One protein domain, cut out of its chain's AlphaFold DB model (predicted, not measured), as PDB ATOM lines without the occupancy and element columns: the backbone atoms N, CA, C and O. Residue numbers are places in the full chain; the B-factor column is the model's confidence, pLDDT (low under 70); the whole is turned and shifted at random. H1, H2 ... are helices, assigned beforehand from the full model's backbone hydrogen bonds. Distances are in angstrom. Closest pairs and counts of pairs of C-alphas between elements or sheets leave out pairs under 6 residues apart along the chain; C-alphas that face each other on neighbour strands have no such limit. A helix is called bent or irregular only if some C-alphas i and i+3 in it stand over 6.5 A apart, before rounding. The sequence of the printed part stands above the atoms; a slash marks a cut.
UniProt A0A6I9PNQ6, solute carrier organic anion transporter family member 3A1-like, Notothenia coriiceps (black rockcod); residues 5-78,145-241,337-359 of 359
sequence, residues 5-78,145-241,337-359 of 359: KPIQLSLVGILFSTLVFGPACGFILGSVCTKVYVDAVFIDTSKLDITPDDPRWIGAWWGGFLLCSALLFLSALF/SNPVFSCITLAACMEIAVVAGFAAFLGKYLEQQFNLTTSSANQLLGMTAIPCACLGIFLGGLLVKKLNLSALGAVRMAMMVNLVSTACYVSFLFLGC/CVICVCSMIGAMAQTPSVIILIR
ATOM      1  N   LYS A   5     204.021 153.357  71.438       54.69
ATOM      2  CA  LYS A   5     203.646 154.699  71.932       54.69
ATOM      3  C   LYS A   5     203.014 154.724  73.340       54.69
ATOM      4  O   LYS A   5     203.374 155.624  74.099       54.69
ATOM      5  N   PRO A   6     202.125 153.790  73.749       52.38
ATOM      6  CA  PRO A   6     201.551 153.840  75.095       52.38
ATOM      7  C   PRO A   6     202.556 153.459  76.194       52.38
ATOM      8  O   PRO A   6     202.460 153.990  77.299       52.38
ATOM      9  N   ILE A   7     203.527 152.589  75.893       54.72
ATOM     10  CA  ILE A   7     204.534 152.122  76.858       54.72
ATOM     11  C   ILE A   7     205.568 153.225  77.107       54.72
ATOM     12  O   ILE A   7     205.854 153.539  78.261       54.72
ATOM     13  N   GLN A   8     206.050 153.894  76.055       58.22
ATOM     14  CA  GLN A   8     206.981 155.013  76.223       58.22
ATOM     15  C   GLN A   8     206.355 156.204  76.960       58.22
ATOM     16  O   GLN A   8     206.990 156.753  77.856       58.22
ATOM     17  N   LEU A   9     205.089 156.547  76.681       58.94
ATOM     18  CA  LEU A   9     204.387 157.591  77.443       58.94
ATOM     19  C   LEU A   9     204.272 157.236  78.932       58.94
ATOM     20  O   LEU A   9     204.433 158.104  79.787       58.94
ATOM     21  N   SER A  10     203.997 155.964  79.245       58.22
ATOM     22  CA  SER A  10     203.911 155.512  80.635       58.22
ATOM     23  C   SER A  10     205.265 155.540  81.346       58.22
ATOM     24  O   SER A  10     205.324 155.969  82.492       58.22
ATOM     25  N   LEU A  11     206.356 155.181  80.662       64.31
ATOM     26  CA  LEU A  11     207.709 155.215  81.220       64.31
ATOM     27  C   LEU A  11     208.166 156.654  81.505       64.31
ATOM     28  O   LEU A  11     208.675 156.930  82.587       64.31
ATOM     29  N   VAL A  12     207.926 157.580  80.570       65.12
ATOM     30  CA  VAL A  12     208.216 159.012  80.756       65.12
ATOM     31  C   VAL A  12     207.401 159.575  81.925       65.12
ATOM     32  O   VAL A  12     207.955 160.246  82.790       65.12
ATOM     33  N   GLY A  13     206.110 159.240  82.012       61.12
ATOM     34  CA  GLY A  13     205.260 159.630  83.142       61.12
ATOM     35  C   GLY A  13     205.753 159.093  84.494       61.12
ATOM     36  O   GLY A  13     205.735 159.826  85.484       61.12
ATOM     37  N   ILE A  14     206.238 157.847  84.541       67.81
ATOM     38  CA  ILE A  14     206.833 157.245  85.746       67.81
ATOM     39  C   ILE A  14     208.126 157.975  86.128       67.81
ATOM     40  O   ILE A  14     208.252 158.392  87.276       67.81
ATOM     41  N   LEU A  15     209.041 158.200  85.179       70.12
ATOM     42  CA  LEU A  15     210.299 158.920  85.419       70.12
ATOM     43  C   LEU A  15     210.056 160.326  85.987       70.12
ATOM     44  O   LEU A  15     210.681 160.711  86.975       70.12
ATOM     45  N   PHE A  16     209.110 161.075  85.416       67.12
ATOM     46  CA  PHE A  16     208.755 162.405  85.915       67.12
ATOM     47  C   PHE A  16     208.053 162.364  87.272       67.12
ATOM     48  O   PHE A  16     208.341 163.196  88.127       67.12
ATOM     49  N   SER A  17     207.194 161.373  87.518       66.00
ATOM     50  CA  SER A  17     206.605 161.185  88.849       66.00
ATOM     51  C   SER A  17     207.705 160.959  89.890       66.00
ATOM     52  O   SER A  17     207.692 161.596  90.940       66.00
ATOM     53  N   THR A  18     208.709 160.130  89.583       70.88
ATOM     54  CA  THR A  18     209.876 159.909  90.453       70.88
ATOM     55  C   THR A  18     210.692 161.187  90.671       70.88
ATOM     56  O   THR A  18     211.148 161.429  91.787       70.88
ATOM     57  N   LEU A  19     210.823 162.044  89.653       73.06
ATOM     58  CA  LEU A  19     211.474 163.351  89.789       73.06
ATOM     59  C   LEU A  19     210.732 164.261  90.787       73.06
ATOM     60  O   LEU A  19     211.367 164.956  91.577       73.06
ATOM     61  N   VAL A  20     209.398 164.206  90.803       70.19
ATOM     62  CA  VAL A  20     208.543 164.975  91.729       70.19
ATOM     63  C   VAL A  20     208.541 164.396  93.151       70.19
ATOM     64  O   VAL A  20     208.382 165.140  94.121       70.19
ATOM     65  N   PHE A  21     208.819 163.099  93.315       73.94
ATOM     66  CA  PHE A  21     209.035 162.500  94.638       73.94
ATOM     67  C   PHE A  21     210.282 163.044  95.349       73.94
ATOM     68  O   PHE A  21     210.293 163.110  96.579       73.94
ATOM     69  N   GLY A  22     211.308 163.470  94.605       79.69
ATOM     70  CA  GLY A  22     212.544 164.030  95.165       79.69
ATOM     71  C   GLY A  22     212.295 165.211  96.115       79.69
ATOM     72  O   GLY A  22     212.656 165.119  97.292       79.69
ATOM     73  N   PRO A  23     211.625 166.289  95.661       78.00
ATOM     74  CA  PRO A  23     211.196 167.388  96.525       78.00
ATOM     75  C   PRO A  23     210.385 166.941  97.749       78.00
ATOM     76  O   PRO A  23     210.599 167.480  98.832       78.00
ATOM     77  N   ALA A  24     209.509 165.932  97.624       77.38
ATOM     78  CA  ALA A  24     208.725 165.406  98.751       77.38
ATOM     79  C   ALA A  24     209.605 164.829  99.846       77.38
ATOM     80  O   ALA A  24     209.513 165.231 101.009       77.38
ATOM     81  N   CYS A  25     210.501 163.930  99.452       82.88
ATOM     82  CA  CYS A  25     211.489 163.366 100.351       82.88
ATOM     83  C   CYS A  25     212.358 164.471 100.966       82.88
ATOM     84  O   CYS A  25     212.635 164.419 102.160       82.88
ATOM     85  N   GLY A  26     212.720 165.499 100.192       86.19
ATOM     86  CA  GLY A  26     213.480 166.658 100.661       86.19
ATOM     87  C   GLY A  26     212.765 167.471 101.744       86.19
ATOM     88  O   GLY A  26     213.360 167.737 102.785       86.19
ATOM     89  N   PHE A  27     211.491 167.830 101.552       83.50
ATOM     90  CA  PHE A  27     210.714 168.574 102.556       83.50
ATOM     91  C   PHE A  27     210.467 167.758 103.829       83.50
ATOM     92  O   PHE A  27     210.576 168.295 104.933       83.50
ATOM     93  N   ILE A  28     210.180 166.459 103.691       85.69
ATOM     94  CA  ILE A  28     209.992 165.556 104.836       85.69
ATOM     95  C   ILE A  28     211.308 165.396 105.602       85.69
ATOM     96  O   ILE A  28     211.330 165.563 106.821       85.69
ATOM     97  N   LEU A  29     212.411 165.132 104.897       88.12
ATOM     98  CA  LEU A  29     213.741 165.047 105.495       88.12
ATOM     99  C   LEU A  29     214.116 166.364 106.182       88.12
ATOM    100  O   LEU A  29     214.563 166.347 107.323       88.12
ATOM    101  N   GLY A  30     213.854 167.499 105.533       85.25
ATOM    102  CA  GLY A  30     214.039 168.828 106.105       85.25
ATOM    103  C   GLY A  30     213.245 169.019 107.398       85.25
ATOM    104  O   GLY A  30     213.806 169.493 108.378       85.25
ATOM    105  N   SER A  31     211.978 168.591 107.444       85.19
ATOM    106  CA  SER A  31     211.156 168.627 108.664       85.19
ATOM    107  C   SER A  31     211.733 167.766 109.795       85.19
ATOM    108  O   SER A  31     211.734 168.183 110.953       85.19
ATOM    109  N   VAL A  32     212.258 166.576 109.482       87.75
ATOM    110  CA  VAL A  32     212.919 165.715 110.477       87.75
ATOM    111  C   VAL A  32     214.203 166.368 110.988       87.75
ATOM    112  O   VAL A  32     214.408 166.448 112.198       87.75
ATOM    113  N   CYS A  33     215.037 166.896 110.090       87.69
ATOM    114  CA  CYS A  33     216.271 167.586 110.453       87.69
ATOM    115  C   CYS A  33     216.008 168.848 111.288       87.69
ATOM    116  O   CYS A  33     216.770 169.133 112.210       87.69
ATOM    117  N   THR A  34     214.920 169.583 111.035       84.81
ATOM    118  CA  THR A  34     214.606 170.791 111.812       84.81
ATOM    119  C   THR A  34     214.051 170.509 113.205       84.81
ATOM    120  O   THR A  34     214.088 171.407 114.043       84.81
ATOM    121  N   LYS A  35     213.597 169.282 113.494       83.81
ATOM    122  CA  LYS A  35     213.226 168.842 114.854       83.81
ATOM    123  C   LYS A  35     214.425 168.527 115.746       83.81
ATOM    124  O   LYS A  35     214.235 168.334 116.942       83.81
ATOM    125  N   VAL A  36     215.634 168.461 115.192       85.38
ATOM    126  CA  VAL A  36     216.881 168.253 115.940       85.38
ATOM    127  C   VAL A  36     217.599 169.591 116.082       85.38
ATOM    128  O   VAL A  36     217.682 170.336 115.109       85.38
ATOM    129  N   TYR A  37     218.095 169.913 117.279       84.62
ATOM    130  CA  TYR A  37     218.811 171.169 117.514       84.62
ATOM    131  C   TYR A  37     220.123 171.193 116.723       84.62
ATOM    132  O   TYR A  37     220.791 170.164 116.602       84.62
ATOM    133  N   VAL A  38     220.504 172.361 116.206       84.69
ATOM    134  CA  VAL A  38     221.679 172.537 115.336       84.69
ATOM    135  C   VAL A  38     222.968 171.948 115.917       84.69
ATOM    136  O   VAL A  38     223.716 171.306 115.176       84.69
ATOM    137  N   ASP A  39     223.162 172.078 117.233       81.94
ATOM    138  CA  ASP A  39     224.351 171.616 117.960       81.94
ATOM    139  C   ASP A  39     224.099 170.360 118.807       81.94
ATOM    140  O   ASP A  39     224.855 170.075 119.736       81.94
ATOM    141  N   ALA A  40     223.070 169.568 118.491       78.81
ATOM    142  CA  ALA A  40     222.748 168.343 119.234       78.81
ATOM    143  C   ALA A  40     223.897 167.309 119.279       78.81
ATOM    144  O   ALA A  40     223.880 166.401 120.102       78.81
ATOM    145  N   VAL A  41     224.895 167.433 118.396       76.25
ATOM    146  CA  VAL A  41     226.102 166.585 118.377       76.25
ATOM    147  C   VAL A  41     227.121 167.004 119.445       76.25
ATOM    148  O   VAL A  41     227.870 166.166 119.940       76.25
ATOM    149  N   PHE A  42     227.160 168.288 119.802       74.88
ATOM    150  CA  PHE A  42     228.167 168.857 120.704       74.88
ATOM    151  C   PHE A  42     227.609 169.173 122.093       74.88
ATOM    152  O   PHE A  42     228.371 169.243 123.057       74.88
ATOM    153  N   ILE A  43     226.294 169.372 122.201       76.06
ATOM    154  CA  ILE A  43     225.627 169.816 123.420       76.06
ATOM    155  C   ILE A  43     224.469 168.873 123.742       76.06
ATOM    156  O   ILE A  43     223.690 168.487 122.876       76.06
ATOM    157  N   ASP A  44     224.347 168.538 125.023       71.44
ATOM    158  CA  ASP A  44     223.234 167.762 125.550       71.44
ATOM    159  C   ASP A  44     221.968 168.630 125.562       71.44
ATOM    160  O   ASP A  44     221.794 169.499 126.422       71.44
ATOM    161  N   THR A  45     221.093 168.422 124.577       68.75
ATOM    162  CA  THR A  45     219.836 169.167 124.414       68.75
ATOM    163  C   THR A  45     218.913 169.033 125.618       68.75
ATOM    164  O   THR A  45     218.127 169.935 125.858       68.75
ATOM    165  N   SER A  46     219.047 167.975 126.427       65.81
ATOM    166  CA  SER A  46     218.282 167.811 127.671       65.81
ATOM    167  C   SER A  46     218.626 168.847 128.751       65.81
ATOM    168  O   SER A  46     217.835 169.075 129.665       65.81
ATOM    169  N   LYS A  47     219.795 169.493 128.648       63.81
ATOM    170  CA  LYS A  47     220.231 170.574 129.548       63.81
ATOM    171  C   LYS A  47     219.821 171.959 129.053       63.81
ATOM    172  O   LYS A  47     219.965 172.929 129.795       63.81
ATOM    173  N   LEU A  48     219.350 172.062 127.810       67.25
ATOM    174  CA  LEU A  48     218.770 173.278 127.258       67.25
ATOM    175  C   LEU A  48     217.255 173.141 127.381       67.25
ATOM    176  O   LEU A  48     216.646 172.328 126.699       67.25
ATOM    177  N   ASP A  49     216.649 173.949 128.243       67.75
ATOM    178  CA  ASP A  49     215.197 174.000 128.471       67.75
ATOM    179  C   ASP A  49     214.480 174.698 127.289       67.75
ATOM    180  O   ASP A  49     213.738 175.662 127.453       67.75
ATOM    181  N   ILE A  50     214.815 174.290 126.058       71.50
ATOM    182  CA  ILE A  50     214.410 174.917 124.799       71.50
ATOM    183  C   ILE A  50     213.737 173.851 123.939       71.50
ATOM    184  O   ILE A  50     214.346 172.840 123.581       71.50
ATOM    185  N   THR A  51     212.478 174.083 123.586       75.56
ATOM    186  CA  THR A  51     211.690 173.189 122.734       75.56
ATOM    187  C   THR A  51     211.706 173.656 121.272       75.56
ATOM    188  O   THR A  51     212.010 174.818 121.002       75.56
ATOM    189  N   PRO A  52     211.342 172.794 120.301       71.50
ATOM    190  CA  PRO A  52     211.199 173.180 118.889       71.50
ATOM    191  C   PRO A  52     210.166 174.279 118.607       71.50
ATOM    192  O   PRO A  52     210.126 174.805 117.495       71.50
ATOM    193  N   ASP A  53     209.319 174.591 119.586       68.56
ATOM    194  CA  ASP A  53     208.327 175.665 119.526       68.56
ATOM    195  C   ASP A  53     208.908 177.022 119.974       68.56
ATOM    196  O   ASP A  53     208.291 178.063 119.750       68.56
ATOM    197  N   ASP A  54     210.093 177.028 120.598       72.12
ATOM    198  CA  ASP A  54     210.762 178.248 121.047       72.12
ATOM    199  C   ASP A  54     211.383 178.994 119.847       72.12
ATOM    200  O   ASP A  54     212.075 178.383 119.026       72.12
ATOM    201  N   PRO A  55     211.217 180.326 119.733       68.25
ATOM    202  CA  PRO A  55     211.825 181.125 118.665       68.25
ATOM    203  C   PRO A  55     213.360 181.051 118.600       68.25
ATOM    204  O   PRO A  55     213.944 181.414 117.576       68.25
ATOM    205  N   ARG A  56     214.036 180.612 119.668       75.75
ATOM    206  CA  ARG A  56     215.496 180.407 119.705       75.75
ATOM    207  C   ARG A  56     215.928 179.083 119.079       75.75
ATOM    208  O   ARG A  56     217.128 178.855 118.911       75.75
ATOM    209  N   TRP A  57     214.985 178.202 118.760       81.62
ATOM    210  CA  TRP A  57     215.280 176.907 118.181       81.62
ATOM    211  C   TRP A  57     215.776 177.041 116.739       81.62
ATOM    212  O   TRP A  57     215.047 177.449 115.834       81.62
ATOM    213  N   ILE A  58     217.022 176.631 116.510       82.62
ATOM    214  CA  ILE A  58     217.593 176.502 115.173       82.62
ATOM    215  C   ILE A  58     217.760 175.012 114.902       82.62
ATOM    216  O   ILE A  58     218.519 174.324 115.581       82.62
ATOM    217  N   GLY A  59     217.021 174.517 113.912       85.25
ATOM    218  CA  GLY A  59     217.087 173.126 113.490       85.25
ATOM    219  C   GLY A  59     218.407 172.767 112.796       85.25
ATOM    220  O   GLY A  59     219.068 173.631 112.213       85.25
ATOM    221  N   ALA A  60     218.769 171.483 112.797       88.69
ATOM    222  CA  ALA A  60     219.979 170.942 112.174       88.69
ATOM    223  C   ALA A  60     219.898 170.938 110.634       88.69
ATOM    224  O   ALA A  60     219.812 169.896 109.982       88.69
ATOM    225  N   TRP A  61     219.950 172.129 110.037       85.69
ATOM    226  CA  TRP A  61     219.838 172.371 108.593       85.69
ATOM    227  C   TRP A  61     220.875 171.609 107.749       85.69
ATOM    228  O   TRP A  61     220.624 171.301 106.587       85.69
ATOM    229  N   TRP A  62     222.031 171.281 108.330       88.81
ATOM    230  CA  TRP A  62     223.123 170.572 107.665       88.81
ATOM    231  C   TRP A  62     222.859 169.066 107.490       88.81
ATOM    232  O   TRP A  62     223.407 168.447 106.576       88.81
ATOM    233  N   GLY A  63     222.009 168.466 108.332       88.00
ATOM    234  CA  GLY A  63     221.827 167.010 108.391       88.00
ATOM    235  C   GLY A  63     221.324 166.406 107.080       88.00
ATOM    236  O   GLY A  63     221.814 165.365 106.639       88.00
ATOM    237  N   GLY A  64     220.402 167.101 106.408       88.31
ATOM    238  CA  GLY A  64     219.849 166.650 105.131       88.31
ATOM    239  C   GLY A  64     220.899 166.573 104.020       88.31
ATOM    240  O   GLY A  64     220.902 165.618 103.246       88.31
ATOM    241  N   PHE A  65     221.836 167.526 103.967       90.12
ATOM    242  CA  PHE A  65     222.888 167.542 102.946       90.12
ATOM    243  C   PHE A  65     223.834 166.349 103.070       90.12
ATOM    244  O   PHE A  65     224.184 165.746 102.057       90.12
ATOM    245  N   LEU A  66     224.206 165.974 104.298       91.81
ATOM    246  CA  LEU A  66     225.071 164.819 104.541       91.81
ATOM    247  C   LEU A  66     224.400 163.513 104.116       91.81
ATOM    248  O   LEU A  66     225.022 162.698 103.434       91.81
ATOM    249  N   LEU A  67     223.119 163.337 104.456       91.38
ATOM    250  CA  LEU A  67     222.369 162.148 104.059       91.38
ATOM    251  C   LEU A  67     222.218 162.062 102.535       91.38
ATOM    252  O   LEU A  67     222.530 161.031 101.944       91.38
ATOM    253  N   CYS A  68     221.790 163.149 101.886       90.88
ATOM    254  CA  CYS A  68     221.653 163.195 100.430       90.88
ATOM    255  C   CYS A  68     222.993 162.958  99.722       90.88
ATOM    256  O   CYS A  68     223.041 162.222  98.740       90.88
ATOM    257  N   SER A  69     224.088 163.529 100.232       91.88
ATOM    258  CA  SER A  69     225.432 163.313  99.687       91.88
ATOM    259  C   SER A  69     225.863 161.848  99.797       91.88
ATOM    260  O   SER A  69     226.349 161.291  98.813       91.88
ATOM    261  N   ALA A  70     225.618 161.194 100.935       93.88
ATOM    262  CA  ALA A  70     225.924 159.777 101.115       93.88
ATOM    263  C   ALA A  70     225.117 158.878 100.160       93.88
ATOM    264  O   ALA A  70     225.675 157.962  99.552       93.88
ATOM    265  N   LEU A  71     223.822 159.162  99.977       91.81
ATOM    266  CA  LEU A  71     222.963 158.428  99.040       91.81
ATOM    267  C   LEU A  71     223.409 158.621  97.584       91.81
ATOM    268  O   LEU A  71     223.486 157.649  96.830       91.81
ATOM    269  N   LEU A  72     223.743 159.854  97.195       91.38
ATOM    270  CA  LEU A  72     224.266 160.151  95.861       91.38
ATOM    271  C   LEU A  72     225.608 159.459  95.620       91.38
ATOM    272  O   LEU A  72     225.792 158.846  94.570       91.38
ATOM    273  N   PHE A  73     226.514 159.483  96.598       94.06
ATOM    274  CA  PHE A  73     227.793 158.780  96.516       94.06
ATOM    275  C   PHE A  73     227.597 157.271  96.325       94.06
ATOM    276  O   PHE A  73     228.194 156.679  95.428       94.06
ATOM    277  N   LEU A  74     226.696 156.657  97.097       93.19
ATOM    278  CA  LEU A  74     226.359 155.242  96.950       93.19
ATOM    279  C   LEU A  74     225.771 154.933  95.563       93.19
ATOM    280  O   LEU A  74     226.141 153.939  94.944       93.19
ATOM    281  N   SER A  75     224.896 155.800  95.045       90.81
ATOM    282  CA  SER A  75     224.333 155.641  93.699       90.81
ATOM    283  C   SER A  75     225.394 155.749  92.597       90.81
ATOM    284  O   SER A  75     225.367 154.977  91.638       90.81
ATOM    285  N   ALA A  76     226.378 156.637  92.767       91.69
ATOM    286  CA  ALA A  76     227.484 156.796  91.829       91.69
ATOM    287  C   ALA A  76     228.354 155.531  91.772       91.69
ATOM    288  O   ALA A  76     228.737 155.112  90.681       91.69
ATOM    289  N   LEU A  77     228.593 154.871  92.915       90.62
ATOM    290  CA  LEU A  77     229.312 153.590  92.967       90.62
ATOM    291  C   LEU A  77     228.631 152.504  92.128       90.62
ATOM    292  O   LEU A  77     229.314 151.769  91.418       90.62
ATOM    293  N   PHE A  78     227.298 152.426  92.155       88.50
ATOM    294  CA  PHE A  78     226.561 151.486  91.308       88.50
ATOM    295  C   PHE A  78     226.642 151.845  89.822       88.50
ATOM    296  O   PHE A  78     226.736 150.944  88.987       88.50
ATOM    297  N   SER A 145     213.798 180.189  67.284       86.38
ATOM    298  CA  SER A 145     213.109 180.904  66.201       86.38
ATOM    299  C   SER A 145     211.752 180.274  65.870       86.38
ATOM    300  O   SER A 145     210.929 180.916  65.219       86.38
ATOM    301  N   ASN A 146     211.489 179.043  66.329       86.88
ATOM    302  CA  ASN A 146     210.173 178.431  66.231       86.88
ATOM    303  C   ASN A 146     209.261 178.988  67.347       86.88
ATOM    304  O   ASN A 146     209.499 178.716  68.529       86.88
ATOM    305  N   PRO A 147     208.196 179.739  67.005       82.62
ATOM    306  CA  PRO A 147     207.348 180.394  67.999       82.62
ATOM    307  C   PRO A 147     206.620 179.400  68.916       82.62
ATOM    308  O   PRO A 147     206.377 179.715  70.078       82.62
ATOM    309  N   VAL A 148     206.306 178.192  68.435       80.12
ATOM    310  CA  VAL A 148     205.631 177.160  69.240       80.12
ATOM    311  C   VAL A 148     206.571 176.627  70.319       80.12
ATOM    312  O   VAL A 148     206.205 176.594  71.493       80.12
ATOM    313  N   PHE A 149     207.802 176.279  69.936       80.31
ATOM    314  CA  PHE A 149     208.822 175.783  70.862       80.31
ATOM    315  C   PHE A 149     209.178 176.831  71.925       80.31
ATOM    316  O   PHE A 149     209.224 176.520  73.118       80.31
ATOM    317  N   SER A 150     209.361 178.087  71.509       85.19
ATOM    318  CA  SER A 150     209.666 179.193  72.420       85.19
ATOM    319  C   SER A 150     208.543 179.461  73.418       85.19
ATOM    320  O   SER A 150     208.820 179.605  74.606       85.19
ATOM    321  N   CYS A 151     207.280 179.466  72.979       83.25
ATOM    322  CA  CYS A 151     206.141 179.643  73.885       83.25
ATOM    323  C   CYS A 151     206.039 178.520  74.928       83.25
ATOM    324  O   CYS A 151     205.803 178.802  76.101       83.25
ATOM    325  N   ILE A 152     206.240 177.263  74.524       78.44
ATOM    326  CA  ILE A 152     206.181 176.111  75.440       78.44
ATOM    327  C   ILE A 152     207.334 176.153  76.439       78.44
ATOM    328  O   ILE A 152     207.120 175.960  77.633       78.44
ATOM    329  N   THR A 153     208.544 176.452  75.968       82.75
ATOM    330  CA  THR A 153     209.723 176.568  76.833       82.75
ATOM    331  C   THR A 153     209.549 177.705  77.837       82.75
ATOM    332  O   THR A 153     209.807 177.524  79.023       82.75
ATOM    333  N   LEU A 154     209.051 178.866  77.394       86.06
ATOM    334  CA  LEU A 154     208.761 179.991  78.281       86.06
ATOM    335  C   LEU A 154     207.701 179.621  79.326       86.06
ATOM    336  O   LEU A 154     207.879 179.938  80.500       86.06
ATOM    337  N   ALA A 155     206.633 178.923  78.927       82.81
ATOM    338  CA  ALA A 155     205.606 178.448  79.849       82.81
ATOM    339  C   ALA A 155     206.186 177.490  80.902       82.81
ATOM    340  O   ALA A 155     205.940 177.682  82.090       82.81
ATOM    341  N   ALA A 156     207.023 176.531  80.492       81.81
ATOM    342  CA  ALA A 156     207.702 175.618  81.410       81.81
ATOM    343  C   ALA A 156     208.641 176.361  82.378       81.81
ATOM    344  O   ALA A 156     208.642 176.083  83.575       81.81
ATOM    345  N   CYS A 157     209.401 177.350  81.896       86.81
ATOM    346  CA  CYS A 157     210.243 178.189  82.753       86.81
ATOM    347  C   CYS A 157     209.419 178.958  83.794       86.81
ATOM    348  O   CYS A 157     209.814 179.024  84.958       86.81
ATOM    349  N   MET A 158     208.276 179.525  83.394       87.31
ATOM    350  CA  MET A 158     207.379 180.229  84.315       87.31
ATOM    351  C   MET A 158     206.766 179.276  85.345       87.31
ATOM    352  O   MET A 158     206.708 179.620  86.523       87.31
ATOM    353  N   GLU A 159     206.379 178.064  84.940       81.19
ATOM    354  CA  GLU A 159     205.882 177.028  85.855       81.19
ATOM    355  C   GLU A 159     206.942 176.657  86.906       81.19
ATOM    356  O   GLU A 159     206.666 176.677  88.108       81.19
ATOM    357  N   ILE A 160     208.186 176.409  86.478       83.69
ATOM    358  CA  ILE A 160     209.305 176.101  87.381       83.69
ATOM    359  C   ILE A 160     209.591 177.278  88.322       83.69
ATOM    360  O   ILE A 160     209.835 177.065  89.511       83.69
ATOM    361  N   ALA A 161     209.529 178.518  87.828       88.88
ATOM    362  CA  ALA A 161     209.727 179.710  88.650       88.88
ATOM    363  C   ALA A 161     208.653 179.845  89.742       88.88
ATOM    364  O   ALA A 161     208.985 180.170  90.884       88.88
ATOM    365  N   VAL A 162     207.388 179.542  89.424       86.31
ATOM    366  CA  VAL A 162     206.297 179.497  90.410       86.31
ATOM    367  C   VAL A 162     206.596 178.444  91.477       86.31
ATOM    368  O   VAL A 162     206.593 178.768  92.663       86.31
ATOM    369  N   VAL A 163     206.928 177.212  91.077       83.25
ATOM    370  CA  VAL A 163     207.258 176.127  92.020       83.25
ATOM    371  C   VAL A 163     208.438 176.508  92.919       83.25
ATOM    372  O   VAL A 163     208.362 176.317  94.132       83.25
ATOM    373  N   ALA A 164     209.498 177.095  92.359       85.81
ATOM    374  CA  ALA A 164     210.662 177.548  93.118       85.81
ATOM    375  C   ALA A 164     210.310 178.669  94.114       85.81
ATOM    376  O   ALA A 164     210.743 178.627  95.267       85.81
ATOM    377  N   GLY A 165     209.489 179.638  93.702       88.19
ATOM    378  CA  GLY A 165     209.006 180.710  94.574       88.19
ATOM    379  C   GLY A 165     208.177 180.175  95.743       88.19
ATOM    380  O   GLY A 165     208.434 180.524  96.896       88.19
ATOM    381  N   PHE A 166     207.235 179.266  95.476       85.38
ATOM    382  CA  PHE A 166     206.463 178.615  96.537       85.38
ATOM    383  C   PHE A 166     207.360 177.780  97.453       85.38
ATOM    384  O   PHE A 166     207.274 177.922  98.667       85.38
ATOM    385  N   ALA A 167     208.273 176.975  96.911       82.50
ATOM    386  CA  ALA A 167     209.191 176.176  97.720       82.50
ATOM    387  C   ALA A 167     210.044 177.034  98.674       82.50
ATOM    388  O   ALA A 167     210.260 176.639  99.819       82.50
ATOM    389  N   ALA A 168     210.494 178.212  98.230       86.25
ATOM    390  CA  ALA A 168     211.332 179.104  99.028       86.25
ATOM    391  C   ALA A 168     210.551 179.888 100.097       86.25
ATOM    392  O   ALA A 168     211.023 180.038 101.225       86.25
ATOM    393  N   PHE A 169     209.370 180.412  99.755       88.62
ATOM    394  CA  PHE A 169     208.680 181.397 100.595       88.62
ATOM    395  C   PHE A 169     207.464 180.852 101.337       88.62
ATOM    396  O   PHE A 169     207.087 181.411 102.365       88.62
ATOM    397  N   LEU A 170     206.852 179.762 100.872       87.56
ATOM    398  CA  LEU A 170     205.601 179.266 101.442       87.56
ATOM    399  C   LEU A 170     205.762 178.777 102.882       87.56
ATOM    400  O   LEU A 170     204.915 179.077 103.715       87.56
ATOM    401  N   GLY A 171     206.852 178.072 103.202       87.38
ATOM    402  CA  GLY A 171     207.121 177.643 104.579       87.38
ATOM    403  C   GLY A 171     207.191 178.840 105.532       87.38
ATOM    404  O   GLY A 171     206.503 178.870 106.547       87.38
ATOM    405  N   LYS A 172     207.923 179.890 105.139       86.69
ATOM    406  CA  LYS A 172     208.017 181.145 105.902       86.69
ATOM    407  C   LYS A 172     206.691 181.886 105.978       86.69
ATOM    408  O   LYS A 172     206.367 182.444 107.021       86.69
ATOM    409  N   TYR A 173     205.911 181.874 104.906       87.62
ATOM    410  CA  TYR A 173     204.565 182.429 104.913       87.62
ATOM    411  C   TYR A 173     203.685 181.713 105.948       87.62
ATOM    412  O   TYR A 173     203.062 182.380 106.770       87.62
ATOM    413  N   LEU A 174     203.703 180.377 105.977       87.56
ATOM    414  CA  LEU A 174     202.952 179.579 106.948       87.56
ATOM    415  C   LEU A 174     203.406 179.824 108.394       87.56
ATOM    416  O   LEU A 174     202.565 179.974 109.280       87.56
ATOM    417  N   GLU A 175     204.717 179.924 108.623       86.00
ATOM    418  CA  GLU A 175     205.275 180.289 109.930       86.00
ATOM    419  C   GLU A 175     204.775 181.667 110.388       86.00
ATOM    420  O   GLU A 175     204.339 181.834 111.524       86.00
ATOM    421  N   GLN A 176     204.806 182.669 109.506       82.38
ATOM    422  CA  GLN A 176     204.529 184.054 109.889       82.38
ATOM    423  C   GLN A 176     203.037 184.387 109.991       82.38
ATOM    424  O   GLN A 176     202.654 185.150 110.886       82.38
ATOM    425  N   GLN A 177     202.216 183.846 109.087       83.12
ATOM    426  CA  GLN A 177     200.777 184.122 109.002       83.12
ATOM    427  C   GLN A 177     199.954 183.243 109.939       83.12
ATOM    428  O   GLN A 177     199.051 183.742 110.605       83.12
ATOM    429  N   PHE A 178     200.279 181.952 110.016       82.88
ATOM    430  CA  PHE A 178     199.509 180.981 110.799       82.88
ATOM    431  C   PHE A 178     200.203 180.565 112.098       82.88
ATOM    432  O   PHE A 178     199.684 179.713 112.815       82.88
ATOM    433  N   ASN A 179     201.351 181.175 112.420       81.44
ATOM    434  CA  ASN A 179     202.119 180.911 113.638       81.44
ATOM    435  C   ASN A 179     202.501 179.428 113.796       81.44
ATOM    436  O   ASN A 179     202.505 178.884 114.900       81.44
ATOM    437  N   LEU A 180     202.782 178.763 112.672       83.38
ATOM    438  CA  LEU A 180     203.265 177.387 112.660       83.38
ATOM    439  C   LEU A 180     204.764 177.336 112.959       83.38
ATOM    440  O   LEU A 180     205.524 178.224 112.579       83.38
ATOM    441  N   THR A 181     205.209 176.250 113.583       83.56
ATOM    442  CA  THR A 181     206.643 175.970 113.707       83.56
ATOM    443  C   THR A 181     207.261 175.622 112.356       83.56
ATOM    444  O   THR A 181     206.603 175.047 111.486       83.56
ATOM    445  N   THR A 182     208.561 175.872 112.190       82.56
ATOM    446  CA  THR A 182     209.289 175.513 110.960       82.56
ATOM    447  C   THR A 182     209.149 174.031 110.604       82.56
ATOM    448  O   THR A 182     209.030 173.675 109.432       82.56
ATOM    449  N   SER A 183     209.130 173.141 111.601       82.56
ATOM    450  CA  SER A 183     208.989 171.703 111.358       82.56
ATOM    451  C   SER A 183     207.590 171.329 110.860       82.56
ATOM    452  O   SER A 183     207.486 170.574 109.888       82.56
ATOM    453  N   SER A 184     206.531 171.879 111.465       85.44
ATOM    454  CA  SER A 184     205.143 171.623 111.060       85.44
ATOM    455  C   SER A 184     204.817 172.237 109.696       85.44
ATOM    456  O   SER A 184     204.202 171.561 108.872       85.44
ATOM    457  N   ALA A 185     205.300 173.449 109.403       86.69
ATOM    458  CA  ALA A 185     205.125 174.095 108.101       86.69
ATOM    459  C   ALA A 185     205.774 173.284 106.962       86.69
ATOM    460  O   ALA A 185     205.125 172.993 105.955       86.69
ATOM    461  N   ASN A 186     207.029 172.850 107.142       84.00
ATOM    462  CA  ASN A 186     207.730 172.021 106.155       84.00
ATOM    463  C   ASN A 186     207.094 170.632 106.004       84.00
ATOM    464  O   ASN A 186     206.998 170.114 104.891       84.00
ATOM    465  N   GLN A 187     206.628 170.037 107.108       85.44
ATOM    466  CA  GLN A 187     205.929 168.751 107.075       85.44
ATOM    467  C   GLN A 187     204.630 168.849 106.276       85.44
ATOM    468  O   GLN A 187     204.346 167.980 105.453       85.44
ATOM    469  N   LEU A 188     203.862 169.916 106.498       86.12
ATOM    470  CA  LEU A 188     202.610 170.171 105.800       86.12
ATOM    471  C   LEU A 188     202.848 170.293 104.298       86.12
ATOM    472  O   LEU A 188     202.212 169.584 103.527       86.12
ATOM    473  N   LEU A 189     203.824 171.109 103.893       83.00
ATOM    474  CA  LEU A 189     204.201 171.273 102.491       83.00
ATOM    475  C   LEU A 189     204.601 169.938 101.840       83.00
ATOM    476  O   LEU A 189     204.150 169.627 100.737       83.00
ATOM    477  N   GLY A 190     205.387 169.124 102.551       81.31
ATOM    478  CA  GLY A 190     205.809 167.801 102.093       81.31
ATOM    479  C   GLY A 190     204.663 166.792 101.957       81.31
ATOM    480  O   GLY A 190     204.628 166.019 101.000       81.31
ATOM    481  N   MET A 191     203.719 166.797 102.900       84.19
ATOM    482  CA  MET A 191     202.649 165.798 102.988       84.19
ATOM    483  C   MET A 191     201.373 166.159 102.227       84.19
ATOM    484  O   MET A 191     200.597 165.255 101.925       84.19
ATOM    485  N   THR A 192     201.112 167.436 101.936       84.25
ATOM    486  CA  THR A 192     199.864 167.851 101.273       84.25
ATOM    487  C   THR A 192     200.092 168.257  99.825       84.25
ATOM    488  O   THR A 192     199.558 167.615  98.921       84.25
ATOM    489  N   ALA A 193     200.930 169.264  99.573       82.69
ATOM    490  CA  ALA A 193     201.094 169.823  98.232       82.69
ATOM    491  C   ALA A 193     201.669 168.803  97.240       82.69
ATOM    492  O   ALA A 193     201.266 168.761  96.081       82.69
ATOM    493  N   ILE A 194     202.593 167.954  97.687       83.31
ATOM    494  CA  ILE A 194     203.335 167.080  96.774       83.31
ATOM    495  C   ILE A 194     202.526 165.848  96.365       83.31
ATOM    496  O   ILE A 194     202.449 165.579  95.165       83.31
ATOM    497  N   PRO A 195     201.826 165.142  97.274       87.06
ATOM    498  CA  PRO A 195     200.868 164.121  96.858       87.06
ATOM    499  C   PRO A 195     199.779 164.673  95.933       87.06
ATOM    500  O   PRO A 195     199.430 164.020  94.950       87.06
ATOM    501  N   CYS A 196     199.288 165.891  96.185       89.69
ATOM    502  CA  CYS A 196     198.334 166.552  95.296       89.69
ATOM    503  C   CYS A 196     198.923 166.846  93.908       89.69
ATOM    504  O   CYS A 196     198.256 166.580  92.907       89.69
ATOM    505  N   ALA A 197     200.175 167.301  93.824       88.38
ATOM    506  CA  ALA A 197     200.875 167.474  92.553       88.38
ATOM    507  C   ALA A 197     201.039 166.138  91.801       88.38
ATOM    508  O   ALA A 197     200.717 166.060  90.616       88.38
ATOM    509  N   CYS A 198     201.444 165.058  92.484       85.25
ATOM    510  CA  CYS A 198     201.544 163.718  91.889       85.25
ATOM    511  C   CYS A 198     200.197 163.231  91.332       85.25
ATOM    512  O   CYS A 198     200.131 162.720  90.209       85.25
ATOM    513  N   LEU A 199     199.110 163.421  92.089       89.38
ATOM    514  CA  LEU A 199     197.753 163.127  91.625       89.38
ATOM    515  C   LEU A 199     197.393 163.967  90.392       89.38
ATOM    516  O   LEU A 199     196.816 163.433  89.446       89.38
ATOM    517  N   GLY A 200     197.781 165.243  90.366       90.69
ATOM    518  CA  GLY A 200     197.607 166.134  89.220       90.69
ATOM    519  C   GLY A 200     198.293 165.622  87.952       90.69
ATOM    520  O   GLY A 200     197.643 165.504  86.914       90.69
ATOM    521  N   ILE A 201     199.566 165.230  88.030       87.25
ATOM    522  CA  ILE A 201     200.328 164.690  86.884       87.25
ATOM    523  C   ILE A 201     199.659 163.424  86.341       87.25
ATOM    524  O   ILE A 201     199.443 163.293  85.127       87.25
ATOM    525  N   PHE A 202     199.285 162.510  87.242       85.38
ATOM    526  CA  PHE A 202     198.604 161.269  86.888       85.38
ATOM    527  C   PHE A 202     197.252 161.537  86.212       85.38
ATOM    528  O   PHE A 202     196.974 160.983  85.146       85.38
ATOM    529  N   LEU A 203     196.432 162.425  86.784       89.31
ATOM    530  CA  LEU A 203     195.147 162.832  86.212       89.31
ATOM    531  C   LEU A 203     195.318 163.533  84.861       89.31
ATOM    532  O   LEU A 203     194.559 163.248  83.935       89.31
ATOM    533  N   GLY A 204     196.331 164.389  84.707       88.62
ATOM    534  CA  GLY A 204     196.665 165.041  83.442       88.62
ATOM    535  C   GLY A 204     197.003 164.025  82.348       88.62
ATOM    536  O   GLY A 204     196.468 164.099  81.241       88.62
ATOM    537  N   GLY A 205     197.812 163.012  82.672       83.50
ATOM    538  CA  GLY A 205     198.131 161.918  81.751       83.50
ATOM    539  C   GLY A 205     196.931 161.032  81.418       83.50
ATOM    540  O   GLY A 205     196.709 160.696  80.249       83.50
ATOM    541  N   LEU A 206     196.114 160.701  82.422       84.88
ATOM    542  CA  LEU A 206     194.871 159.954  82.231       84.88
ATOM    543  C   LEU A 206     193.910 160.713  81.309       84.88
ATOM    544  O   LEU A 206     193.318 160.096  80.424       84.88
ATOM    545  N   LEU A 207     193.774 162.030  81.484       88.00
ATOM    546  CA  LEU A 207     192.863 162.864  80.702       88.00
ATOM    547  C   LEU A 207     193.299 162.944  79.234       88.00
ATOM    548  O   LEU A 207     192.478 162.718  78.346       88.00
ATOM    549  N   VAL A 208     194.596 163.155  78.974       85.94
ATOM    550  CA  VAL A 208     195.157 163.133  77.611       85.94
ATOM    551  C   VAL A 208     194.917 161.779  76.935       85.94
ATOM    552  O   VAL A 208     194.509 161.736  75.771       85.94
ATOM    553  N   LYS A 209     195.115 160.675  77.670       82.75
ATOM    554  CA  LYS A 209     194.889 159.311  77.170       82.75
ATOM    555  C   LYS A 209     193.408 159.021  76.914       82.75
ATOM    556  O   LYS A 209     193.071 158.474  75.871       82.75
ATOM    557  N   LYS A 210     192.519 159.355  77.853       86.88
ATOM    558  CA  LYS A 210     191.075 159.070  77.762       86.88
ATOM    559  C   LYS A 210     190.394 159.868  76.655       86.88
ATOM    560  O   LYS A 210     189.510 159.331  75.998       86.88
ATOM    561  N   LEU A 211     190.807 161.117  76.451       85.50
ATOM    562  CA  LEU A 211     190.246 161.992  75.423       85.50
ATOM    563  C   LEU A 211     190.927 161.835  74.051       85.50
ATOM    564  O   LEU A 211     190.513 162.502  73.108       85.50
ATOM    565  N   ASN A 212     191.953 160.977  73.928       85.44
ATOM    566  CA  ASN A 212     192.755 160.801  72.710       85.44
ATOM    567  C   ASN A 212     193.160 162.146  72.078       85.44
ATOM    568  O   ASN A 212     192.984 162.372  70.879       85.44
ATOM    569  N   LEU A 213     193.663 163.072  72.903       81.88
ATOM    570  CA  LEU A 213     193.928 164.438  72.454       81.88
ATOM    571  C   LEU A 213     195.038 164.462  71.394       81.88
ATOM    572  O   LEU A 213     196.135 163.930  71.589       81.88
ATOM    573  N   SER A 214     194.764 165.146  70.282       84.31
ATOM    574  CA  SER A 214     195.789 165.534  69.311       84.31
ATOM    575  C   SER A 214     196.763 166.544  69.932       84.31
ATOM    576  O   SER A 214     196.480 167.116  70.985       84.31
ATOM    577  N   ALA A 215     197.905 166.813  69.286       79.44
ATOM    578  CA  ALA A 215     198.871 167.805  69.778       79.44
ATOM    579  C   ALA A 215     198.215 169.176  70.035       79.44
ATOM    580  O   ALA A 215     198.423 169.779  71.083       79.44
ATOM    581  N   LEU A 216     197.322 169.614  69.140       82.44
ATOM    582  CA  LEU A 216     196.556 170.849  69.318       82.44
ATOM    583  C   LEU A 216     195.585 170.778  70.511       82.44
ATOM    584  O   LEU A 216     195.415 171.762  71.229       82.44
ATOM    585  N   GLY A 217     194.961 169.620  70.742       85.06
ATOM    586  CA  GLY A 217     194.115 169.384  71.915       85.06
ATOM    587  C   GLY A 217     194.905 169.433  73.226       85.06
ATOM    588  O   GLY A 217     194.455 170.061  74.182       85.06
ATOM    589  N   ALA A 218     196.103 168.843  73.249       84.62
ATOM    590  CA  ALA A 218     197.009 168.877  74.397       84.62
ATOM    591  C   ALA A 218     197.491 170.304  74.705       84.62
ATOM    592  O   ALA A 218     197.466 170.714  75.863       84.62
ATOM    593  N   VAL A 219     197.838 171.091  73.677       83.31
ATOM    594  CA  VAL A 219     198.210 172.510  73.829       83.31
ATOM    595  C   VAL A 219     197.057 173.317  74.434       83.31
ATOM    596  O   VAL A 219     197.255 174.040  75.407       83.31
ATOM    597  N   ARG A 220     195.833 173.169  73.906       87.00
ATOM    598  CA  ARG A 220     194.648 173.871  74.436       87.00
ATOM    599  C   ARG A 220     194.348 173.484  75.882       87.00
ATOM    600  O   ARG A 220     194.031 174.356  76.686       87.00
ATOM    601  N   MET A 221     194.471 172.201  76.214       89.00
ATOM    602  CA  MET A 221     194.324 171.718  77.585       89.00
ATOM    603  C   MET A 221     195.376 172.344  78.509       89.00
ATOM    604  O   MET A 221     195.011 172.880  79.551       89.00
ATOM    605  N   ALA A 222     196.655 172.327  78.123       87.19
ATOM    606  CA  ALA A 222     197.735 172.909  78.918       87.19
ATOM    607  C   ALA A 222     197.535 174.418  79.137       87.19
ATOM    608  O   ALA A 222     197.711 174.904  80.252       87.19
ATOM    609  N   MET A 223     197.106 175.156  78.107       87.81
ATOM    610  CA  MET A 223     196.777 176.582  78.229       87.81
ATOM    611  C   MET A 223     195.617 176.827  79.201       87.81
ATOM    612  O   MET A 223     195.729 177.682  80.076       87.81
ATOM    613  N   MET A 224     194.525 176.063  79.082       90.19
ATOM    614  CA  MET A 224     193.371 176.181  79.981       90.19
ATOM    615  C   MET A 224     193.753 175.893  81.434       90.19
ATOM    616  O   MET A 224     193.403 176.659  82.329       90.19
ATOM    617  N   VAL A 225     194.508 174.820  81.672       90.94
ATOM    618  CA  VAL A 225     194.958 174.433  83.014       90.94
ATOM    619  C   VAL A 225     195.869 175.501  83.621       90.94
ATOM    620  O   VAL A 225     195.656 175.888  84.767       90.94
ATOM    621  N   ASN A 226     196.826 176.040  82.859       88.69
ATOM    622  CA  ASN A 226     197.696 177.121  83.331       88.69
ATOM    623  C   ASN A 226     196.915 178.403  83.658       88.69
ATOM    624  O   ASN A 226     197.197 179.053  84.666       88.69
ATOM    625  N   LEU A 227     195.906 178.752  82.853       90.38
ATOM    626  CA  LEU A 227     195.045 179.907  83.116       90.38
ATOM    627  C   LEU A 227     194.256 179.731  84.423       90.38
ATOM    628  O   LEU A 227     194.260 180.622  85.274       90.38
ATOM    629  N   VAL A 228     193.634 178.563  84.610       92.31
ATOM    630  CA  VAL A 228     192.903 178.226  85.844       92.31
ATOM    631  C   VAL A 228     193.850 178.193  87.046       92.31
ATOM    632  O   VAL A 228     193.530 178.752  88.093       92.31
ATOM    633  N   SER A 229     195.040 177.605  86.896       90.56
ATOM    634  CA  SER A 229     196.056 177.565  87.949       90.56
ATOM    635  C   SER A 229     196.518 178.967  88.341       90.56
ATOM    636  O   SER A 229     196.664 179.252  89.526       90.56
ATOM    637  N   THR A 230     196.705 179.862  87.370       88.50
ATOM    638  CA  THR A 230     197.098 181.254  87.632       88.50
ATOM    639  C   THR A 230     196.017 181.984  88.428       88.50
ATOM    640  O   THR A 230     196.321 182.610  89.441       88.50
ATOM    641  N   ALA A 231     194.745 181.852  88.037       90.19
ATOM    642  CA  ALA A 231     193.627 182.428  88.788       90.19
ATOM    643  C   ALA A 231     193.531 181.864  90.222       90.19
ATOM    644  O   ALA A 231     193.287 182.606  91.177       90.19
ATOM    645  N   CYS A 232     193.790 180.562  90.385       90.25
ATOM    646  CA  CYS A 232     193.866 179.901  91.687       90.25
ATOM    647  C   CYS A 232     194.965 180.525  92.563       90.25
ATOM    648  O   CYS A 232     194.692 180.933  93.689       90.25
ATOM    649  N   TYR A 233     196.178 180.708  92.027       87.62
ATOM    650  CA  TYR A 233     197.288 181.322  92.764       87.62
ATOM    651  C   TYR A 233     197.044 182.793  93.127       87.62
ATOM    652  O   TYR A 233     197.407 183.209  94.224       87.62
ATOM    653  N   VAL A 234     196.385 183.572  92.261       89.19
ATOM    654  CA  VAL A 234     196.007 184.967  92.565       89.19
ATOM    655  C   VAL A 234     195.059 185.045  93.766       89.19
ATOM    656  O   VAL A 234     195.119 186.004  94.533       89.19
ATOM    657  N   SER A 235     194.234 184.016  93.984       86.94
ATOM    658  CA  SER A 235     193.317 183.973  95.129       86.94
ATOM    659  C   SER A 235     194.064 184.027  96.469       86.94
ATOM    660  O   SER A 235     193.548 184.604  97.422       86.94
ATOM    661  N   PHE A 236     195.307 183.535  96.546       85.62
ATOM    662  CA  PHE A 236     196.107 183.592  97.776       85.62
ATOM    663  C   PHE A 236     196.444 185.001  98.253       85.62
ATOM    664  O   PHE A 236     196.718 185.170  99.436       85.62
ATOM    665  N   LEU A 237     196.372 186.018  97.391       84.56
ATOM    666  CA  LEU A 237     196.531 187.407  97.832       84.56
ATOM    667  C   LEU A 237     195.427 187.842  98.807       84.56
ATOM    668  O   LEU A 237     195.633 188.770  99.582       84.56
ATOM    669  N   PHE A 238     194.276 187.167  98.773       84.12
ATOM    670  CA  PHE A 238     193.114 187.474  99.605       84.12
ATOM    671  C   PHE A 238     192.901 186.465 100.739       84.12
ATOM    672  O   PHE A 238     192.103 186.724 101.636       84.12
ATOM    673  N   LEU A 239     193.591 185.318 100.717       84.00
ATOM    674  CA  LEU A 239     193.559 184.350 101.811       84.00
ATOM    675  C   LEU A 239     194.716 184.621 102.771       84.00
ATOM    676  O   LEU A 239     195.872 184.386 102.442       84.00
ATOM    677  N   GLY A 240     194.390 185.065 103.977       79.62
ATOM    678  CA  GLY A 240     195.335 185.270 105.067       79.62
ATOM    679  C   GLY A 240     194.594 185.449 106.384       79.62
ATOM    680  O   GLY A 240     193.361 185.480 106.406       79.62
ATOM    681  N   CYS A 241     195.339 185.548 107.480       83.69
ATOM    682  CA  CYS A 241     194.764 185.946 108.759       83.69
ATOM    683  C   CYS A 241     194.943 187.451 108.949       83.69
ATOM    684  O   CYS A 241     196.008 187.995 108.654       83.69
ATOM    685  N   CYS A 337     193.204 173.655 101.693       90.75
ATOM    686  CA  CYS A 337     192.377 173.067 100.640       90.75
ATOM    687  C   CYS A 337     192.660 173.711  99.278       90.75
ATOM    688  O   CYS A 337     192.830 173.004  98.282       90.75
ATOM    689  N   VAL A 338     192.748 175.044  99.234       90.94
ATOM    690  CA  VAL A 338     193.007 175.786  97.996       90.94
ATOM    691  C   VAL A 338     194.382 175.427  97.436       90.94
ATOM    692  O   VAL A 338     194.474 175.144  96.247       90.94
ATOM    693  N   ILE A 339     195.433 175.329  98.255       90.31
ATOM    694  CA  ILE A 339     196.770 174.956  97.763       90.31
ATOM    695  C   ILE A 339     196.856 173.520  97.260       90.31
ATOM    696  O   ILE A 339     197.498 173.277  96.237       90.31
ATOM    697  N   CYS A 340     196.147 172.584  97.891       91.50
ATOM    698  CA  CYS A 340     196.012 171.228  97.370       91.50
ATOM    699  C   CYS A 340     195.383 171.241  95.970       91.50
ATOM    700  O   CYS A 340     195.946 170.663  95.038       91.50
ATOM    701  N   VAL A 341     194.270 171.960  95.799       91.81
ATOM    702  CA  VAL A 341     193.577 172.082  94.509       91.81
ATOM    703  C   VAL A 341     194.444 172.795  93.470       91.81
ATOM    704  O   VAL A 341     194.579 172.283  92.360       91.81
ATOM    705  N   CYS A 342     195.080 173.920  93.811       90.88
ATOM    706  CA  CYS A 342     195.946 174.649  92.884       90.88
ATOM    707  C   CYS A 342     197.149 173.795  92.455       90.88
ATOM    708  O   CYS A 342     197.459 173.761  91.267       90.88
ATOM    709  N   SER A 343     197.801 173.075  93.382       90.12
ATOM    710  CA  SER A 343     198.939 172.208  93.037       90.12
ATOM    711  C   SER A 343     198.517 171.052  92.130       90.12
ATOM    712  O   SER A 343     199.205 170.756  91.156       90.12
ATOM    713  N   MET A 344     197.348 170.453  92.389       92.00
ATOM    714  CA  MET A 344     196.799 169.387  91.560       92.00
ATOM    715  C   MET A 344     196.478 169.902  90.157       92.00
ATOM    716  O   MET A 344     196.916 169.298  89.182       92.00
ATOM    717  N   ILE A 345     195.759 171.025  90.044       92.12
ATOM    718  CA  ILE A 345     195.418 171.632  88.751       92.12
ATOM    719  C   ILE A 345     196.693 172.004  87.998       92.12
ATOM    720  O   ILE A 345     196.863 171.553  86.872       92.12
ATOM    721  N   GLY A 346     197.608 172.763  88.606       89.62
ATOM    722  CA  GLY A 346     198.853 173.182  87.955       89.62
ATOM    723  C   GLY A 346     199.655 171.994  87.420       89.62
ATOM    724  O   GLY A 346     200.042 171.979  86.253       89.62
ATOM    725  N   ALA A 347     199.794 170.937  88.220       89.62
ATOM    726  CA  ALA A 347     200.562 169.758  87.838       89.62
ATOM    727  C   ALA A 347     199.915 168.927  86.705       89.62
ATOM    728  O   ALA A 347     200.616 168.193  86.005       89.62
ATOM    729  N   MET A 348     198.608 169.076  86.437       90.06
ATOM    730  CA  MET A 348     197.961 168.450  85.269       90.06
ATOM    731  C   MET A 348     198.517 168.957  83.930       90.06
ATOM    732  O   MET A 348     198.365 168.265  82.917       90.06
ATOM    733  N   ALA A 349     199.145 170.140  83.894       87.50
ATOM    734  CA  ALA A 349     199.734 170.705  82.681       87.50
ATOM    735  C   ALA A 349     201.094 170.084  82.310       87.50
ATOM    736  O   ALA A 349     201.503 170.189  81.153       87.50
ATOM    737  N   GLN A 350     201.772 169.385  83.229       85.00
ATOM    738  CA  GLN A 350     203.107 168.833  82.964       85.00
ATOM    739  C   GLN A 350     203.090 167.754  81.881       85.00
ATOM    740  O   GLN A 350     203.856 167.813  80.918       85.00
ATOM    741  N   THR A 351     202.176 166.791  81.991       81.56
ATOM    742  CA  THR A 351     202.073 165.679  81.040       81.56
ATOM    743  C   THR A 351     201.839 166.136  79.590       81.56
ATOM    744  O   THR A 351     202.590 165.700  78.713       81.56
ATOM    745  N   PRO A 352     200.856 167.011  79.276       77.81
ATOM    746  CA  PRO A 352     200.690 167.510  77.913       77.81
ATOM    747  C   PRO A 352     201.893 168.334  77.434       77.81
ATOM    748  O   PRO A 352     202.288 168.161  76.282       77.81
ATOM    749  N   SER A 353     202.514 169.158  78.286       78.00
ATOM    750  CA  SER A 353     203.698 169.954  77.915       78.00
ATOM    751  C   SER A 353     204.871 169.082  77.462       78.00
ATOM    752  O   SER A 353     205.468 169.347  76.419       78.00
ATOM    753  N   VAL A 354     205.148 167.988  78.178       74.12
ATOM    754  CA  VAL A 354     206.206 167.030  77.811       74.12
ATOM    755  C   VAL A 354     205.873 166.291  76.514       74.12
ATOM    756  O   VAL A 354     206.735 166.141  75.652       74.12
ATOM    757  N   ILE A 355     204.618 165.869  76.328       72.62
ATOM    758  CA  ILE A 355     204.181 165.206  75.087       72.62
ATOM    759  C   ILE A 355     204.382 166.113  73.866       72.62
ATOM    760  O   ILE A 355     204.652 165.603  72.780       72.62
ATOM    761  N   ILE A 356     204.217 167.428  74.023       71.44
ATOM    762  CA  ILE A 356     204.445 168.377  72.931       71.44
ATOM    763  C   ILE A 356     205.943 168.587  72.703       71.44
ATOM    764  O   ILE A 356     206.348 168.669  71.557       71.44
ATOM    765  N   LEU A 357     206.762 168.642  73.757       68.12
ATOM    766  CA  LEU A 357     208.208 168.851  73.627       68.12
ATOM    767  C   LEU A 357     208.942 167.654  72.996       68.12
ATOM    768  O   LEU A 357     209.970 167.835  72.354       68.12
ATOM    769  N   ILE A 358     208.420 166.439  73.189       68.81
ATOM    770  CA  ILE A 358     208.968 165.208  72.595       68.81
ATOM    771  C   ILE A 358     208.526 165.028  71.126       68.81
ATOM    772  O   ILE A 358     209.160 164.266  70.398       68.81
ATOM    773  N   ARG A 359     207.438 165.677  70.693       62.88
ATOM    774  CA  ARG A 359     206.895 165.565  69.328       62.88
ATOM    775  C   ARG A 359     207.444 166.626  68.391       62.88
ATOM    776  O   ARG A 359     207.589 166.274  67.203       62.88
TER     777      ARG A 359
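AT A GLANCE: This is residues 5 to 78, 145 to 241 and 337 to 359 of the 359 residues of the protein "solute carrier organic anion transporter family member 3A1-like" of Notothenia coriiceps (black rockcod) (UniProt A0A6I9PNQ6). What shape do the atoms make? Four long rods, H1, the arm H3a, H4 and H5, run roughly lengthwise in a loose group; short H6 sits between H4 and H5, and H7 packs on H3a, H4 and H5 at one end. At the other end residues 35 to 62 form a long loop, and residues 69 to 78 of H2 stick out. What is it made of? It is all helix: 194 residues are printed, with seven named helices, H1 to H7 in order, and no named strand. The whole is only just loose, close to compact, with a radius of gyration of the C-alphas of 19.9 A and spans of 65 by 50 by 33 A.

HOW THE PARTS SIT: What does the first helix meet? H1, residues 5 to 34, touches the hub H4, residues 182 to 210, at a shallow tilt of 7 degrees, opposite ways; the C-alphas of Ser 31 and Ser 183 are closest, 4.6 A. H1, with residues 26 to 33 alone, forms a helical hairpin with H2, residues 63 to 78, at 37 degrees, only just steep; the C-alphas of Cys 33 and Gly 63 are closest, 6.0 A. Where is a helix bent? H3, residues 147 to 178, assigned as one helix by its hydrogen bonds, is bent, with C-alphas 168 and 171 7.1 A apart; its arms H3a, 147 to 168, and H3b, 171 to 178, stand at a steep 58 degrees. H3b touches H4, C-alphas Gly 171 and Ala 185 being closest, 5.4 A. What do the last three meet? H6, residues 337 to 347, touches H4, closest C-alphas Gly 200 and Met 344, 4.1 A, and H5, residues 215 to 235, closest Ser 229 and Gly 346, 5.2 A. H7, residues 350 to 358, touches H5, H4 and H3a, the closest C-alphas to H5 being Ala 218 and Pro 352, 5.3 A. Not every O i to N i+4 pair is within hydrogen-bond range in H1, 24 of 26, and H4, 23 of 25; in H2, H3a, H3b, H5, H6 and H7 every pair is.

IN THESE COORDINATES: Where does H1 begin? Its C-alpha 5 is at (203.646, 154.699, 71.932), and H1 is 44.4 A long. How long are the others? H4 measures 41.3 A, H3a 31.3 A, H5 30.6 A and H2 23.6 A; H7 ends at C-alpha 358, (208.968, 165.208, 72.595).

THE WHOLE: Where is it cut? C-alphas 78 and 145 are 40.9 A apart across one cut, 241 and 337 15.4 A across the other. Which link is long? H1 to H2, with 28 residues. Where is confidence low? Twenty-two residues are under 70, among them 5 to 14 and 45 to 49.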